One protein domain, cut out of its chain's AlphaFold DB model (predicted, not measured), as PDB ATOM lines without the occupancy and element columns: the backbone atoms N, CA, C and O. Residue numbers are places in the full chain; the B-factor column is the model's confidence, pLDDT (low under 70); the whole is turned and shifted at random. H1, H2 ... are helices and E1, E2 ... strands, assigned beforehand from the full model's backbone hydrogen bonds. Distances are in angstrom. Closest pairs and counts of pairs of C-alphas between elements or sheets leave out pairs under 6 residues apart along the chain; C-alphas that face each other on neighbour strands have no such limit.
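AT A GLANCE: This is residues 124 to 187 and 195 to 231 of the 231 residues of an uncharacterized protein of Anaerolineaceae bacterium (UniProt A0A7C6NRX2). Picture a strongly twisted five-stranded sheet with a smaller three-stranded sheet partly over it, loosely set, with E5 near E2 and the E8 edge near E7. Helix H1 sits at one end of the long axis, by E6 and E3, the E4-E5 hairpin at the other, and the tail of residues 216 to 231 folds back past E1. The 101 printed residues hold H1, then E1 to E8, and are mostly strand, with under half in named elements. The orders E6-E3-E2-E1-E7 and E4-E5-E8 are antiparallel throughout; the whole is compact, radius of gyration of the C-alphas 12.9 A, spanning 38 by 30 by 23 A.

IN THESE COORDINATES: Find C-alpha 126 at (361.814, 138.426, 275.247), where H1, residues 126 to 133, begins its 10.3 A. From C-alpha 138 at (371.378, 146.967, 271.298), E1 runs 19.9 A to residue 144; E2, 147 to 153, runs 19.2 A. Read on through E3, 157 to 161, 13.3 A; E4, 167 to 169, 6.8 A; E5, 174 to 177, 10.2 A; E6, 185 to 187, 5.8 A; E7, 201 to 204, 10.6 A; and E8, 212 to 215, 10.2 A, ending at (369.352, 157.109, 285.723).

HOW THE PARTS SIT: E1, E2 and E3 form a meander, each strand the antiparallel neighbour of the one before: see N 151 and O 140, 2.7 A, then N 159 and O 152, 2.9 A. At the edges look for N 139 and O 203 of E7, 2.9 A, and N 160 and O 187 of E6, 2.8 A. In the other sheet, find N 169 and O 174, 2.9 A, in the hairpin E4 and E5, and N 177 and O 212, 2.8 A, between E5 and E8. The closest C-alphas of E7 and E8 are Phe 201 and Ile 214, 7.8 A. H1, with every O i to N i+4 pair within hydrogen-bond range, is on the larger sheet, over none of its strands; Val 126 and Val 185 of E6 are its closest C-alphas there, 6.0 A.

THE WHOLE: The farthest C-alphas, Asn 132 and Asn 171, are 39.4 A apart. Residues 188 to 194 are not printed, and C-alphas 187 and 195 stand 18.2 A apart across the cut. Of the links printed whole, none is long. Look for pLDDT under 70 at residues 195 to 196, 209, 226 to 228 and 231.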
ATOM      1  N   PRO A 124     354.930 136.539 273.009       87.06
ATOM      2  CA  PRO A 124     356.052 135.750 273.498       87.06
ATOM      3  C   PRO A 124     356.843 136.554 274.529       87.06
ATOM      4  O   PRO A 124     356.827 137.784 274.524       87.06
ATOM      5  N   THR A 125     357.593 135.868 275.379       90.19
ATOM      6  CA  THR A 125     358.608 136.529 276.207       90.19
ATOM      7  C   THR A 125     359.784 137.017 275.352       90.19
ATOM      8  O   THR A 125     360.063 136.471 274.279       90.19
ATOM      9  N   VAL A 126     360.537 138.002 275.845       90.38
ATOM     10  CA  VAL A 126     361.814 138.426 275.247       90.38
ATOM     11  C   VAL A 126     362.767 137.233 275.126       90.38
ATOM     12  O   VAL A 126     363.407 137.066 274.088       90.38
ATOM     13  N   SER A 127     362.822 136.365 276.143       89.31
ATOM     14  CA  SER A 127     363.636 135.148 276.109       89.31
ATOM     15  C   SER A 127     363.242 134.207 274.966       89.31
ATOM     16  O   SER A 127     364.117 133.702 274.262       89.31
ATOM     17  N   GLU A 128     361.947 133.948 274.768       88.56
ATOM     18  CA  GLU A 128     361.462 133.104 273.668       88.56
ATOM     19  C   GLU A 128     361.741 133.743 272.308       88.56
ATOM     20  O   GLU A 128     362.162 133.055 271.375       88.56
ATOM     21  N   PHE A 129     361.546 135.056 272.195       89.00
ATOM     22  CA  PHE A 129     361.799 135.792 270.963       89.00
ATOM     23  C   PHE A 129     363.274 135.700 270.551       89.00
ATOM     24  O   PHE A 129     363.587 135.306 269.426       89.00
ATOM     25  N   VAL A 130     364.188 135.991 271.477       88.56
ATOM     26  CA  VAL A 130     365.640 135.964 271.241       88.56
ATOM     27  C   VAL A 130     366.154 134.550 270.982       88.56
ATOM     28  O   VAL A 130     367.050 134.364 270.159       88.56
ATOM     29  N   ALA A 131     365.570 133.531 271.617       85.88
ATOM     30  CA  ALA A 131     365.922 132.141 271.334       85.88
ATOM     31  C   ALA A 131     365.628 131.737 269.875       85.88
ATOM     32  O   ALA A 131     366.308 130.860 269.343       85.88
ATOM     33  N   ASN A 132     364.640 132.368 269.233       82.56
ATOM     34  CA  ASN A 132     364.252 132.074 267.852       82.56
ATOM     35  C   ASN A 132     364.943 132.983 266.824       82.56
ATOM     36  O   ASN A 132     365.373 132.504 265.776       82.56
ATOM     37  N   TYR A 133     365.073 134.278 267.115       81.44
ATOM     38  CA  TYR A 133     365.589 135.271 266.164       81.44
ATOM     39  C   TYR A 133     367.034 135.710 266.405       81.44
ATOM     40  O   TYR A 133     367.593 136.451 265.597       81.44
ATOM     41  N   GLY A 134     367.654 135.233 267.480       86.12
ATOM     42  CA  GLY A 134     368.971 135.675 267.912       86.12
ATOM     43  C   GLY A 134     368.910 136.913 268.802       86.12
ATOM     44  O   GLY A 134     367.861 137.517 269.015       86.12
ATOM     45  N   VAL A 135     370.065 137.263 269.362       89.88
ATOM     46  CA  VAL A 135     370.216 138.437 270.228       89.88
ATOM     47  C   VAL A 135     370.248 139.721 269.388       89.88
ATOM     48  O   VAL A 135     370.830 139.714 268.301       89.88
ATOM     49  N   PRO A 136     369.632 140.824 269.847       90.38
ATOM     50  CA  PRO A 136     369.770 142.121 269.191       90.38
ATOM     51  C   PRO A 136     371.173 142.701 269.416       90.38
ATOM     52  O   PRO A 136     371.879 142.306 270.340       90.38
ATOM     53  N   ASN A 137     371.550 143.700 268.614       84.44
ATOM     54  CA  ASN A 137     372.813 144.423 268.820       84.44
ATOM     55  C   ASN A 137     372.742 145.296 270.080       84.44
ATOM     56  O   ASN A 137     373.659 145.330 270.893       84.44
ATOM     57  N   ARG A 138     371.621 146.007 270.224       89.50
ATOM     58  CA  ARG A 138     371.378 146.967 271.298       89.50
ATOM     59  C   ARG A 138     369.908 146.978 271.683       89.50
ATOM     60  O   ARG A 138     369.038 146.587 270.895       89.50
ATOM     61  N   VAL A 139     369.633 147.493 272.865       90.75
ATOM     62  CA  VAL A 139     368.282 147.771 273.344       90.75
ATOM     63  C   VAL A 139     368.152 149.274 273.538       90.75
ATOM     64  O   VAL A 139     369.038 149.925 274.088       90.75
ATOM     65  N   GLY A 140     367.060 149.830 273.027       90.56
ATOM     66  CA  GLY A 140     366.677 151.218 273.263       90.56
ATOM     67  C   GLY A 140     365.544 151.280 274.272       90.56
ATOM     68  O   GLY A 140     364.676 150.409 274.271       90.56
ATOM     69  N   VAL A 141     365.523 152.306 275.114       89.12
ATOM     70  CA  VAL A 141     364.436 152.523 276.072       89.12
ATOM     71  C   VAL A 141     363.770 153.859 275.801       89.12
ATOM     72  O   VAL A 141     364.435 154.891 275.695       89.12
ATOM     73  N   CYS A 142     362.448 153.811 275.684       88.00
ATOM     74  CA  CYS A 142     361.597 154.980 275.607       88.00
ATOM     75  C   CYS A 142     360.738 155.121 276.853       88.00
ATOM     76  O   CYS A 142     360.139 154.159 277.330       88.00
ATOM     77  N   TYR A 143     360.636 156.357 277.325       84.12
ATOM     78  CA  TYR A 143     359.705 156.757 278.365       84.12
ATOM     79  C   TYR A 143     358.443 157.341 277.734       84.12
ATOM     80  O   TYR A 143     358.472 157.917 276.642       84.12
ATOM     81  N   THR A 144     357.306 157.136 278.391       79.19
ATOM     82  CA  THR A 144     356.033 157.753 278.016       79.19
ATOM     83  C   THR A 144     355.211 158.054 279.254       79.19
ATOM     84  O   THR A 144     354.464 157.195 279.727       79.19
ATOM     85  N   GLY A 145     355.343 159.276 279.777       80.31
ATOM     86  CA  GLY A 145     354.622 159.750 280.961       80.31
ATOM     87  C   GLY A 145     354.901 158.888 282.193       80.31
ATOM     88  O   GLY A 145     355.834 159.157 282.931       80.31
ATOM     89  N   ASN A 146     354.118 157.822 282.381       82.75
ATOM     90  CA  ASN A 146     354.191 156.930 283.544       82.75
ATOM     91  C   ASN A 146     354.655 155.506 283.188       82.75
ATOM     92  O   ASN A 146     354.562 154.605 284.019       82.75
ATOM     93  N   PHE A 147     355.084 155.273 281.948       85.44
ATOM     94  CA  PHE A 147     355.480 153.955 281.462       85.44
ATOM     95  C   PHE A 147     356.869 153.984 280.838       85.44
ATOM     96  O   PHE A 147     357.309 155.006 280.304       85.44
ATOM     97  N   VAL A 148     357.515 152.825 280.859       84.81
ATOM     98  CA  VAL A 148     358.732 152.534 280.105       84.81
ATOM     99  C   VAL A 148     358.453 151.458 279.076       84.81
ATOM    100  O   VAL A 148     357.784 150.468 279.365       84.81
ATOM    101  N   GLN A 149     358.979 151.644 277.874       88.31
ATOM    102  CA  GLN A 149     358.953 150.648 276.818       88.31
ATOM    103  C   GLN A 149     360.375 150.378 276.349       88.31
ATOM    104  O   GLN A 149     361.129 151.297 276.019       88.31
ATOM    105  N   THR A 150     360.740 149.102 276.298       89.25
ATOM    106  CA  THR A 150     362.023 148.687 275.738       89.25
ATOM    107  C   THR A 150     361.848 148.248 274.292       89.25
ATOM    108  O   THR A 150     360.814 147.716 273.883       89.25
ATOM    109  N   HIS A 151     362.870 148.503 273.492       91.31
ATOM    110  CA  HIS A 151     362.901 148.171 272.083       91.31
ATOM    111  C   HIS A 151     364.131 147.319 271.807       91.31
ATOM    112  O   HIS A 151     365.253 147.787 272.002       91.31
ATOM    113  N   LEU A 152     363.942 146.097 271.308       91.38
ATOM    114  CA  LEU A 152     365.057 145.285 270.819       91.38
ATOM    115  C   LEU A 152     365.392 145.750 269.400       91.38
ATOM    116  O   LEU A 152     364.521 145.762 268.518       91.38
ATOM    117  N   ILE A 153     366.635 146.174 269.180       88.88
ATOM    118  CA  ILE A 153     367.042 146.826 267.935       88.88
ATOM    119  C   ILE A 153     367.961 145.892 267.155       88.88
ATOM    120  O   ILE A 153     369.122 145.677 267.507       88.88
ATOM    121  N   TYR A 154     367.436 145.403 266.038       87.00
ATOM    122  CA  TYR A 154     368.175 144.660 265.028       87.00
ATOM    123  C   TYR A 154     368.448 145.571 263.822       87.00
ATOM    124  O   TYR A 154     367.867 146.661 263.667       87.00
ATOM    125  N   GLU A 155     369.324 145.113 262.934       81.19
ATOM    126  CA  GLU A 155     369.470 145.701 261.608       81.19
ATOM    127  C   GLU A 155     368.173 145.480 260.814       81.19
ATOM    128  O   GLU A 155     367.674 144.363 260.709       81.19
ATOM    129  N   GLY A 156     367.549 146.564 260.345       79.12
ATOM    130  CA  GLY A 156     366.294 146.503 259.587       79.12
ATOM    131  C   GLY A 156     365.027 146.165 260.398       79.12
ATOM    132  O   GLY A 156     363.966 146.709 260.098       79.12
ATOM    133  N   LEU A 157     365.121 145.446 261.525       85.94
ATOM    134  CA  LEU A 157     363.991 145.132 262.421       85.94
ATOM    135  C   LEU A 157     363.976 145.865 263.786       85.94
ATOM    136  O   LEU A 157     365.017 146.031 264.429       85.94
ATOM    137  N   ARG A 158     362.802 146.327 264.236       88.62
ATOM    138  CA  ARG A 158     362.579 146.799 265.613       88.62
ATOM    139  C   ARG A 158     361.507 145.957 266.286       88.62
ATOM    140  O   ARG A 158     360.453 145.730 265.705       88.62
ATOM    141  N   VAL A 159     361.754 145.562 267.524       90.88
ATOM    142  CA  VAL A 159     360.805 144.800 268.339       90.88
ATOM    143  C   VAL A 159     360.386 145.658 269.518       90.88
ATOM    144  O   VAL A 159     361.245 146.244 270.171       90.88
ATOM    145  N   LEU A 160     359.087 145.766 269.761       91.31
ATOM    146  CA  LEU A 160     358.510 146.502 270.880       91.31
ATOM    147  C   LEU A 160     358.146 145.509 271.969       91.31
ATOM    148  O   LEU A 160     357.397 144.558 271.722       91.31
ATOM    149  N   THR A 161     358.658 145.746 273.170       91.00
ATOM    150  CA  THR A 161     358.171 145.044 274.351       91.00
ATOM    151  C   THR A 161     356.922 145.716 274.884       91.00
ATOM    152  O   THR A 161     356.596 146.855 274.533       91.00
ATOM    153  N   LYS A 162     356.240 145.014 275.773       86.88
ATOM    154  CA  LYS A 162     355.162 145.575 276.556       86.88
ATOM    155  C   LYS A 162     355.631 146.792 277.340       86.88
ATOM    156  O   LYS A 162     356.770 146.853 277.807       86.88
ATOM    157  N   SER A 163     354.737 147.771 277.436       86.12
ATOM    158  CA  SER A 163     354.920 148.923 278.308       86.12
ATOM    159  C   SER A 163     354.758 148.494 279.761       86.12
ATOM    160  O   SER A 163     353.713 147.953 280.139       86.12
ATOM    161  N   ASP A 164     355.756 148.794 280.580       79.56
ATOM    162  CA  ASP A 164     355.747 148.488 282.005       79.56
ATOM    163  C   ASP A 164     355.617 149.755 282.840       79.56
ATOM    164  O   ASP A 164     356.103 150.828 282.475       79.56
ATOM    165  N   ILE A 165     354.950 149.620 283.987       82.31
ATOM    166  CA  ILE A 165     354.980 150.649 285.025       82.31
ATOM    167  C   ILE A 165     356.328 150.499 285.738       82.31
ATOM    168  O   ILE A 165     356.576 149.443 286.324       82.31
ATOM    169  N   PRO A 166     357.201 151.512 285.689       80.31
ATOM    170  CA  PRO A 166     358.528 151.407 286.268       80.31
ATOM    171  C   PRO A 166     358.490 151.385 287.796       80.31
ATOM    172  O   PRO A 166     357.635 152.012 288.426       80.31
ATOM    173  N   VAL A 167     359.483 150.736 288.404       87.00
ATOM    174  CA  VAL A 167     359.790 150.938 289.824       87.00
ATOM    175  C   VAL A 167     360.710 152.153 289.933       87.00
ATOM    176  O   VAL A 167     361.843 152.111 289.457       87.00
ATOM    177  N   TYR A 168     360.211 153.238 290.529       88.56
ATOM    178  CA  TYR A 168     360.938 154.500 290.685       88.56
ATOM    179  C   TYR A 168     361.513 154.654 292.100       88.56
ATOM    180  O   TYR A 168     360.777 154.559 293.084       88.56
ATOM    181  N   ASP A 169     362.814 154.932 292.198       89.19
ATOM    182  CA  ASP A 169     363.481 155.326 293.444       89.19
ATOM    183  C   ASP A 169     363.721 156.841 293.452       89.19
ATOM    184  O   ASP A 169     364.507 157.384 292.673       89.19
ATOM    185  N   GLU A 170     363.040 157.536 294.364       86.56
ATOM    186  CA  GLU A 170     363.106 158.992 294.477       86.56
ATOM    187  C   GLU A 170     364.476 159.506 294.949       86.56
ATOM    188  O   GLU A 170     364.853 160.623 294.582       86.56
ATOM    189  N   ASN A 171     365.219 158.726 295.745       88.06
ATOM    190  CA  ASN A 171     366.496 159.156 296.323       88.06
ATOM    191  C   ASN A 171     367.613 159.140 295.284       88.06
ATOM    192  O   ASN A 171     368.461 160.031 295.276       88.06
ATOM    193  N   THR A 172     367.622 158.114 294.434       86.88
ATOM    194  CA  THR A 172     368.620 157.929 293.375       86.88
ATOM    195  C   THR A 172     368.152 158.453 292.025       86.88
ATOM    196  O   THR A 172     368.957 158.493 291.104       86.88
ATOM    197  N   LYS A 173     366.873 158.839 291.896       84.50
ATOM    198  CA  LYS A 173     366.246 159.249 290.627       84.50
ATOM    199  C   LYS A 173     366.363 158.179 289.538       84.50
ATOM    200  O   LYS A 173     366.458 158.490 288.353       84.50
ATOM    201  N   THR A 174     366.316 156.910 289.940       86.38
ATOM    202  CA  THR A 174     366.451 155.773 289.023       86.38
ATOM    203  C   THR A 174     365.136 155.055 288.784       86.38
ATOM    204  O   THR A 174     364.320 154.902 289.693       86.38
ATOM    205  N   VAL A 175     364.986 154.534 287.572       85.81
ATOM    206  CA  VAL A 175     363.916 153.625 287.168       85.81
ATOM    207  C   VAL A 175     364.490 152.232 286.949       85.81
ATOM    208  O   VAL A 175     365.509 152.091 286.276       85.81
ATOM    209  N   ALA A 176     363.831 151.207 287.489       85.00
ATOM    210  CA  ALA A 176     364.179 149.812 287.248       85.00
ATOM    211  C   ALA A 176     363.082 149.059 286.476       85.00
ATOM    212  O   ALA A 176     361.891 149.208 286.764       85.00
ATOM    213  N   ILE A 177     363.506 148.218 285.531       81.56
ATOM    214  CA  ILE A 177     362.682 147.218 284.840       81.56
ATOM    215  C   ILE A 177     363.145 145.847 285.322       81.56
ATOM    216  O   ILE A 177     364.244 145.407 284.983       81.56
ATOM    217  N   GLU A 178     362.333 145.193 286.147       80.62
ATOM    218  CA  GLU A 178     362.634 143.866 286.685       80.62
ATOM    219  C   GLU A 178     362.238 142.755 285.708       80.62
ATOM    220  O   GLU A 178     361.253 142.873 284.983       80.62
ATOM    221  N   ASN A 179     362.975 141.641 285.739       83.38
ATOM    222  CA  ASN A 179     362.701 140.439 284.944       83.38
ATOM    223  C   ASN A 179     362.587 140.724 283.439       83.38
ATOM    224  O   ASN A 179     361.689 140.229 282.763       83.38
ATOM    225  N   PHE A 180     363.524 141.504 282.901       85.38
ATOM    226  CA  PHE A 180     363.510 141.944 281.506       85.38
ATOM    227  C   PHE A 180     363.317 140.796 280.495       85.38
ATOM    228  O   PHE A 180     362.557 140.930 279.541       85.38
ATOM    229  N   TYR A 181     363.954 139.643 280.721       88.12
ATOM    230  CA  TYR A 181     363.827 138.475 279.841       88.12
ATOM    231  C   TYR A 181     362.434 137.829 279.851       88.12
ATOM    232  O   TYR A 181     362.052 137.208 278.856       88.12
ATOM    233  N   ASP A 182     361.682 137.996 280.940       88.62
ATOM    234  CA  ASP A 182     360.305 137.512 281.082       88.62
ATOM    235  C   ASP A 182     359.283 138.540 280.568       88.62
ATOM    236  O   ASP A 182     358.084 138.242 280.467       88.62
ATOM    237  N   ASN A 183     359.746 139.747 280.220       87.88
ATOM    238  CA  ASN A 183     358.896 140.763 279.632       87.88
ATOM    239  C   ASN A 183     358.320 140.275 278.299       87.88
ATOM    240  O   ASN A 183     358.909 139.450 277.600       87.88
ATOM    241  N   GLN A 184     357.140 140.774 277.960       89.94
ATOM    242  CA  GLN A 184     356.401 140.369 276.777       89.94
ATOM    243  C   GLN A 184     356.837 141.186 275.561       89.94
ATOM    244  O   GLN A 184     357.131 142.373 275.668       89.94
ATOM    245  N   VAL A 185     356.861 140.551 274.396       90.81
ATOM    246  CA  VAL A 185     357.004 141.208 273.100       90.81
ATOM    247  C   VAL A 185     355.610 141.443 272.537       90.81
ATOM    248  O   VAL A 185     354.889 140.497 272.228       90.81
ATOM    249  N   ASP A 186     355.239 142.708 272.384       91.19
ATOM    250  CA  ASP A 186     353.912 143.084 271.895       91.19
ATOM    251  C   ASP A 186     353.884 143.115 270.371       91.19
ATOM    252  O   ASP A 186     352.909 142.684 269.747       91.19
ATOM    253  N   ALA A 187     354.953 143.624 269.752       92.19
ATOM    254  CA  ALA A 187     354.941 143.849 268.320       92.19
ATOM    255  C   ALA A 187     356.324 143.919 267.668       92.19
ATOM    256  O   ALA A 187     357.354 144.109 268.317       92.19
ATOM    257  N   PRO A 195     363.511 156.700 260.063       56.34
ATOM    258  CA  PRO A 195     364.003 157.748 260.935       56.34
ATOM    259  C   PRO A 195     364.770 157.061 262.075       56.34
ATOM    260  O   PRO A 195     364.287 156.100 262.687       56.34
ATOM    261  N   GLU A 196     366.001 157.501 262.313       68.50
ATOM    262  CA  GLU A 196     366.761 157.080 263.481       68.50
ATOM    263  C   GLU A 196     365.962 157.520 264.712       68.50
ATOM    264  O   GLU A 196     365.796 158.709 264.981       68.50
ATOM    265  N   VAL A 197     365.342 156.560 265.401       75.75
ATOM    266  CA  VAL A 197     364.656 156.878 266.651       75.75
ATOM    267  C   VAL A 197     365.733 156.991 267.700       75.75
ATOM    268  O   VAL A 197     366.414 156.017 268.010       75.75
ATOM    269  N   ILE A 198     365.893 158.216 268.179       83.38
ATOM    270  CA  ILE A 198     366.770 158.541 269.286       83.38
ATOM    271  C   ILE A 198     366.016 158.120 270.541       83.38
ATOM    272  O   ILE A 198     364.942 158.644 270.832       83.38
ATOM    273  N   TYR A 199     366.536 157.121 271.234       87.69
ATOM    274  CA  TYR A 199     365.973 156.651 272.494       87.69
ATOM    275  C   TYR A 199     366.459 157.542 273.633       87.69
ATOM    276  O   TYR A 199     367.519 158.147 273.505       87.69
ATOM    277  N   GLY A 200     365.715 157.600 274.740       86.44
ATOM    278  CA  GLY A 200     366.201 158.295 275.936       86.44
ATOM    279  C   GLY A 200     367.486 157.643 276.450       86.44
ATOM    280  O   GLY A 200     368.405 158.328 276.885       86.44
ATOM    281  N   PHE A 201     367.566 156.311 276.313       86.69
ATOM    282  CA  PHE A 201     368.720 155.500 276.688       86.69
ATOM    283  C   PHE A 201     368.931 154.363 275.693       86.69
ATOM    284  O   PHE A 201     367.973 153.787 275.166       86.69
ATOM    285  N   THR A 202     370.191 153.996 275.477       87.62
ATOM    286  CA  THR A 202     370.567 152.803 274.712       87.62
ATOM    287  C   THR A 202     371.697 152.066 275.407       87.62
ATOM    288  O   THR A 202     372.627 152.707 275.890       87.62
ATOM    289  N   PHE A 203     371.651 150.740 275.391       87.62
ATOM    290  CA  PHE A 203     372.714 149.878 275.908       87.62
ATOM    291  C   PHE A 203     372.950 148.694 274.974       87.62
ATOM    292  O   PHE A 203     372.037 148.251 274.264       87.62
ATOM    293  N   ASP A 204     374.181 148.192 274.974       89.62
ATOM    294  CA  ASP A 204     374.527 146.967 274.265       89.62
ATOM    295  C   ASP A 204     373.849 145.774 274.945       89.62
ATOM    296  O   ASP A 204     373.651 145.746 276.162       89.62
ATOM    297  N   TRP A 205     373.456 144.774 274.153       89.19
ATOM    298  CA  TRP A 205     372.763 143.598 274.688       89.19
ATOM    299  C   TRP A 205     373.594 142.847 275.739       89.19
ATOM    300  O   TRP A 205     373.043 142.329 276.707       89.19
ATOM    301  N   GLU A 206     374.917 142.791 275.561       86.00
ATOM    302  CA  GLU A 206     375.832 142.077 276.464       86.00
ATOM    303  C   GLU A 206     375.919 142.708 277.860       86.00
ATOM    304  O   GLU A 206     376.182 142.000 278.833       86.00
ATOM    305  N   ASP A 207     375.637 144.007 277.973       83.12
ATOM    306  CA  ASP A 207     375.658 144.744 279.239       83.12
ATOM    307  C   ASP A 207     374.340 144.612 280.019       83.12
ATOM    308  O   ASP A 207     374.208 145.111 281.141       83.12
ATOM    309  N   MET A 208     373.346 143.921 279.453       75.81
ATOM    310  CA  MET A 208     372.068 143.706 280.116       75.81
ATOM    311  C   MET A 208     372.167 142.720 281.277       75.81
ATOM    312  O   MET A 208     372.498 141.545 281.115       75.81
ATOM    313  N   ALA A 209     371.736 143.171 282.452       66.12
ATOM    314  CA  ALA A 209     371.356 142.287 283.543       66.12
ATOM    315  C   ALA A 209     369.872 141.881 283.432       66.12
ATOM    316  O   ALA A 209     369.102 142.449 282.660       66.12
ATOM    317  N   GLN A 210     369.436 140.921 284.264       76.75
ATOM    318  CA  GLN A 210     368.007 140.578 284.408       76.75
ATOM    319  C   GLN A 210     367.135 141.783 284.807       76.75
ATOM    320  O   GLN A 210     365.928 141.771 284.567       76.75
ATOM    321  N   THR A 211     367.753 142.804 285.402       78.12
ATOM    322  CA  THR A 211     367.135 144.081 285.745       78.12
ATOM    323  C   THR A 211     367.830 145.196 284.974       78.12
ATOM    324  O   THR A 211     369.055 145.302 285.022       78.12
ATOM    325  N   VAL A 212     367.059 146.057 284.314       79.44
ATOM    326  CA  VAL A 212     367.574 147.276 283.671       79.44
ATOM    327  C   VAL A 212     367.387 148.437 284.627       79.44
ATOM    328  O   VAL A 212     366.259 148.681 285.041       79.44
ATOM    329  N   VAL A 213     368.461 149.144 284.981       81.69
ATOM    330  CA  VAL A 213     368.405 150.337 285.841       81.69
ATOM    331  C   VAL A 213     368.811 151.552 285.027       81.69
ATOM    332  O   VAL A 213     369.825 151.527 284.336       81.69
ATOM    333  N   ILE A 214     368.013 152.609 285.112       82.75
ATOM    334  CA  ILE A 214     368.134 153.788 284.268       82.75
ATOM    335  C   ILE A 214     368.155 155.028 285.155       82.75
ATOM    336  O   ILE A 214     367.254 155.220 285.973       82.75
ATOM    337  N   ASN A 215     369.194 155.848 285.008       82.50
ATOM    338  CA  ASN A 215     369.352 157.109 285.723       82.50
ATOM    339  C   ASN A 215     368.720 158.246 284.909       82.50
ATOM    340  O   ASN A 215     369.214 158.569 283.832       82.50
ATOM    341  N   LEU A 216     367.648 158.856 285.421       78.81
ATOM    342  CA  LEU A 216     366.914 159.896 284.691       78.81
ATOM    343  C   LEU A 216     367.719 161.194 284.507       78.81
ATOM    344  O   LEU A 216     367.415 161.971 283.609       78.81
ATOM    345  N   ASP A 217     368.773 161.414 285.297       79.88
ATOM    346  CA  ASP A 217     369.645 162.586 285.140       79.88
ATOM    347  C   ASP A 217     370.564 162.494 283.900       79.88
ATOM    348  O   ASP A 217     371.184 163.485 283.511       79.88
ATOM    349  N   GLU A 218     370.668 161.312 283.282       76.81
ATOM    350  CA  GLU A 218     371.537 161.028 282.129       76.81
ATOM    351  C   GLU A 218     370.757 160.866 280.810       76.81
ATOM    352  O   GLU A 218     371.312 160.397 279.818       76.81
ATOM    353  N   GLU A 219     369.476 161.243 280.785       74.62
ATOM    354  CA  GLU A 219     368.618 161.129 279.601       74.62
ATOM    355  C   GLU A 219     369.083 162.032 278.441       74.62
ATOM    356  O   GLU A 219     369.450 163.197 278.631       74.62
ATOM    357  N   ASP A 220     369.010 161.520 277.206       74.25
ATOM    358  CA  ASP A 220     369.221 162.348 276.016       74.25
ATOM    359  C   ASP A 220     368.024 163.281 275.769       74.25
ATOM    360  O   ASP A 220     366.938 162.862 275.365       74.25
ATOM    361  N   SER A 221     368.257 164.587 275.916       72.38
ATOM    362  CA  SER A 221     367.256 165.632 275.666       72.38
ATOM    363  C   SER A 221     366.734 165.697 274.220       72.38
ATOM    364  O   SER A 221     365.742 166.376 273.966       72.38
ATOM    365  N   ASN A 222     367.399 165.043 273.263       78.94
ATOM    366  CA  ASN A 222     366.996 165.001 271.852       78.94
ATOM    367  C   ASN A 222     366.268 163.702 271.479       78.94
ATOM    368  O   ASN A 222     366.188 163.351 270.299       78.94
ATOM    369  N   THR A 223     365.760 162.968 272.468       81.00
ATOM    370  CA  THR A 223     365.008 161.742 272.227       81.00
ATOM    371  C   THR A 223     363.714 161.976 271.435       81.00
ATOM    372  O   THR A 223     363.011 162.970 271.598       81.00
ATOM    373  N   ASN A 224     363.376 161.001 270.588       81.44
ATOM    374  CA  ASN A 224     362.098 160.902 269.884       81.44
ATOM    375  C   ASN A 224     361.055 160.088 270.683       81.44
ATOM    376  O   ASN A 224     360.039 159.677 270.122       81.44
ATOM    377  N   CYS A 225     361.314 159.795 271.961       83.81
ATOM    378  CA  CYS A 225     360.369 159.126 272.851       83.81
ATOM    379  C   CYS A 225     359.254 160.085 273.313       83.81
ATOM    380  O   CYS A 225     359.381 161.309 273.246       83.81
ATOM    381  N   TYR A 226     358.118 159.538 273.753       67.50
ATOM    382  CA  TYR A 226     356.913 160.326 274.019       67.50
ATOM    383  C   TYR A 226     356.910 160.969 275.419       67.50
ATOM    384  O   TYR A 226     356.151 160.563 276.290       67.50
ATOM    385  N   GLY A 227     357.672 162.050 275.588       65.31
ATOM    386  CA  GLY A 227     357.513 163.020 276.681       65.31
ATOM    387  C   GLY A 227     358.147 162.649 278.027       65.31
ATOM    388  O   GLY A 227     358.509 161.503 278.273       65.31
ATOM    389  N   GLU A 228     358.271 163.666 278.891       67.38
ATOM    390  CA  GLU A 228     358.914 163.582 280.211       67.38
ATOM    391  C   GLU A 228     358.265 162.520 281.109       67.38
ATOM    392  O   GLU A 228     357.038 162.363 281.133       67.38
ATOM    393  N   PHE A 229     359.095 161.817 281.882       72.44
ATOM    394  CA  PHE A 229     358.611 160.911 282.917       72.44
ATOM    395  C   PHE A 229     358.036 161.705 284.101       72.44
ATOM    396  O   PHE A 229     358.717 162.558 284.675       72.44
ATOM    397  N   ILE A 230     356.793 161.408 284.486       72.06
ATOM    398  CA  ILE A 230     356.114 162.016 285.634       72.06
ATOM    399  C   ILE A 230     355.814 160.893 286.643       72.06
ATOM    400  O   ILE A 230     354.937 160.076 286.376       72.06
ATOM    401  N   PRO A 231     356.545 160.808 287.770       65.38
ATOM    402  CA  PRO A 231     356.316 159.778 288.785       65.38
ATOM    403  C   PRO A 231     354.947 159.877 289.475       65.38
ATOM    404  O   PRO A 231     354.394 160.999 289.590       65.38
TER     405      PRO A 231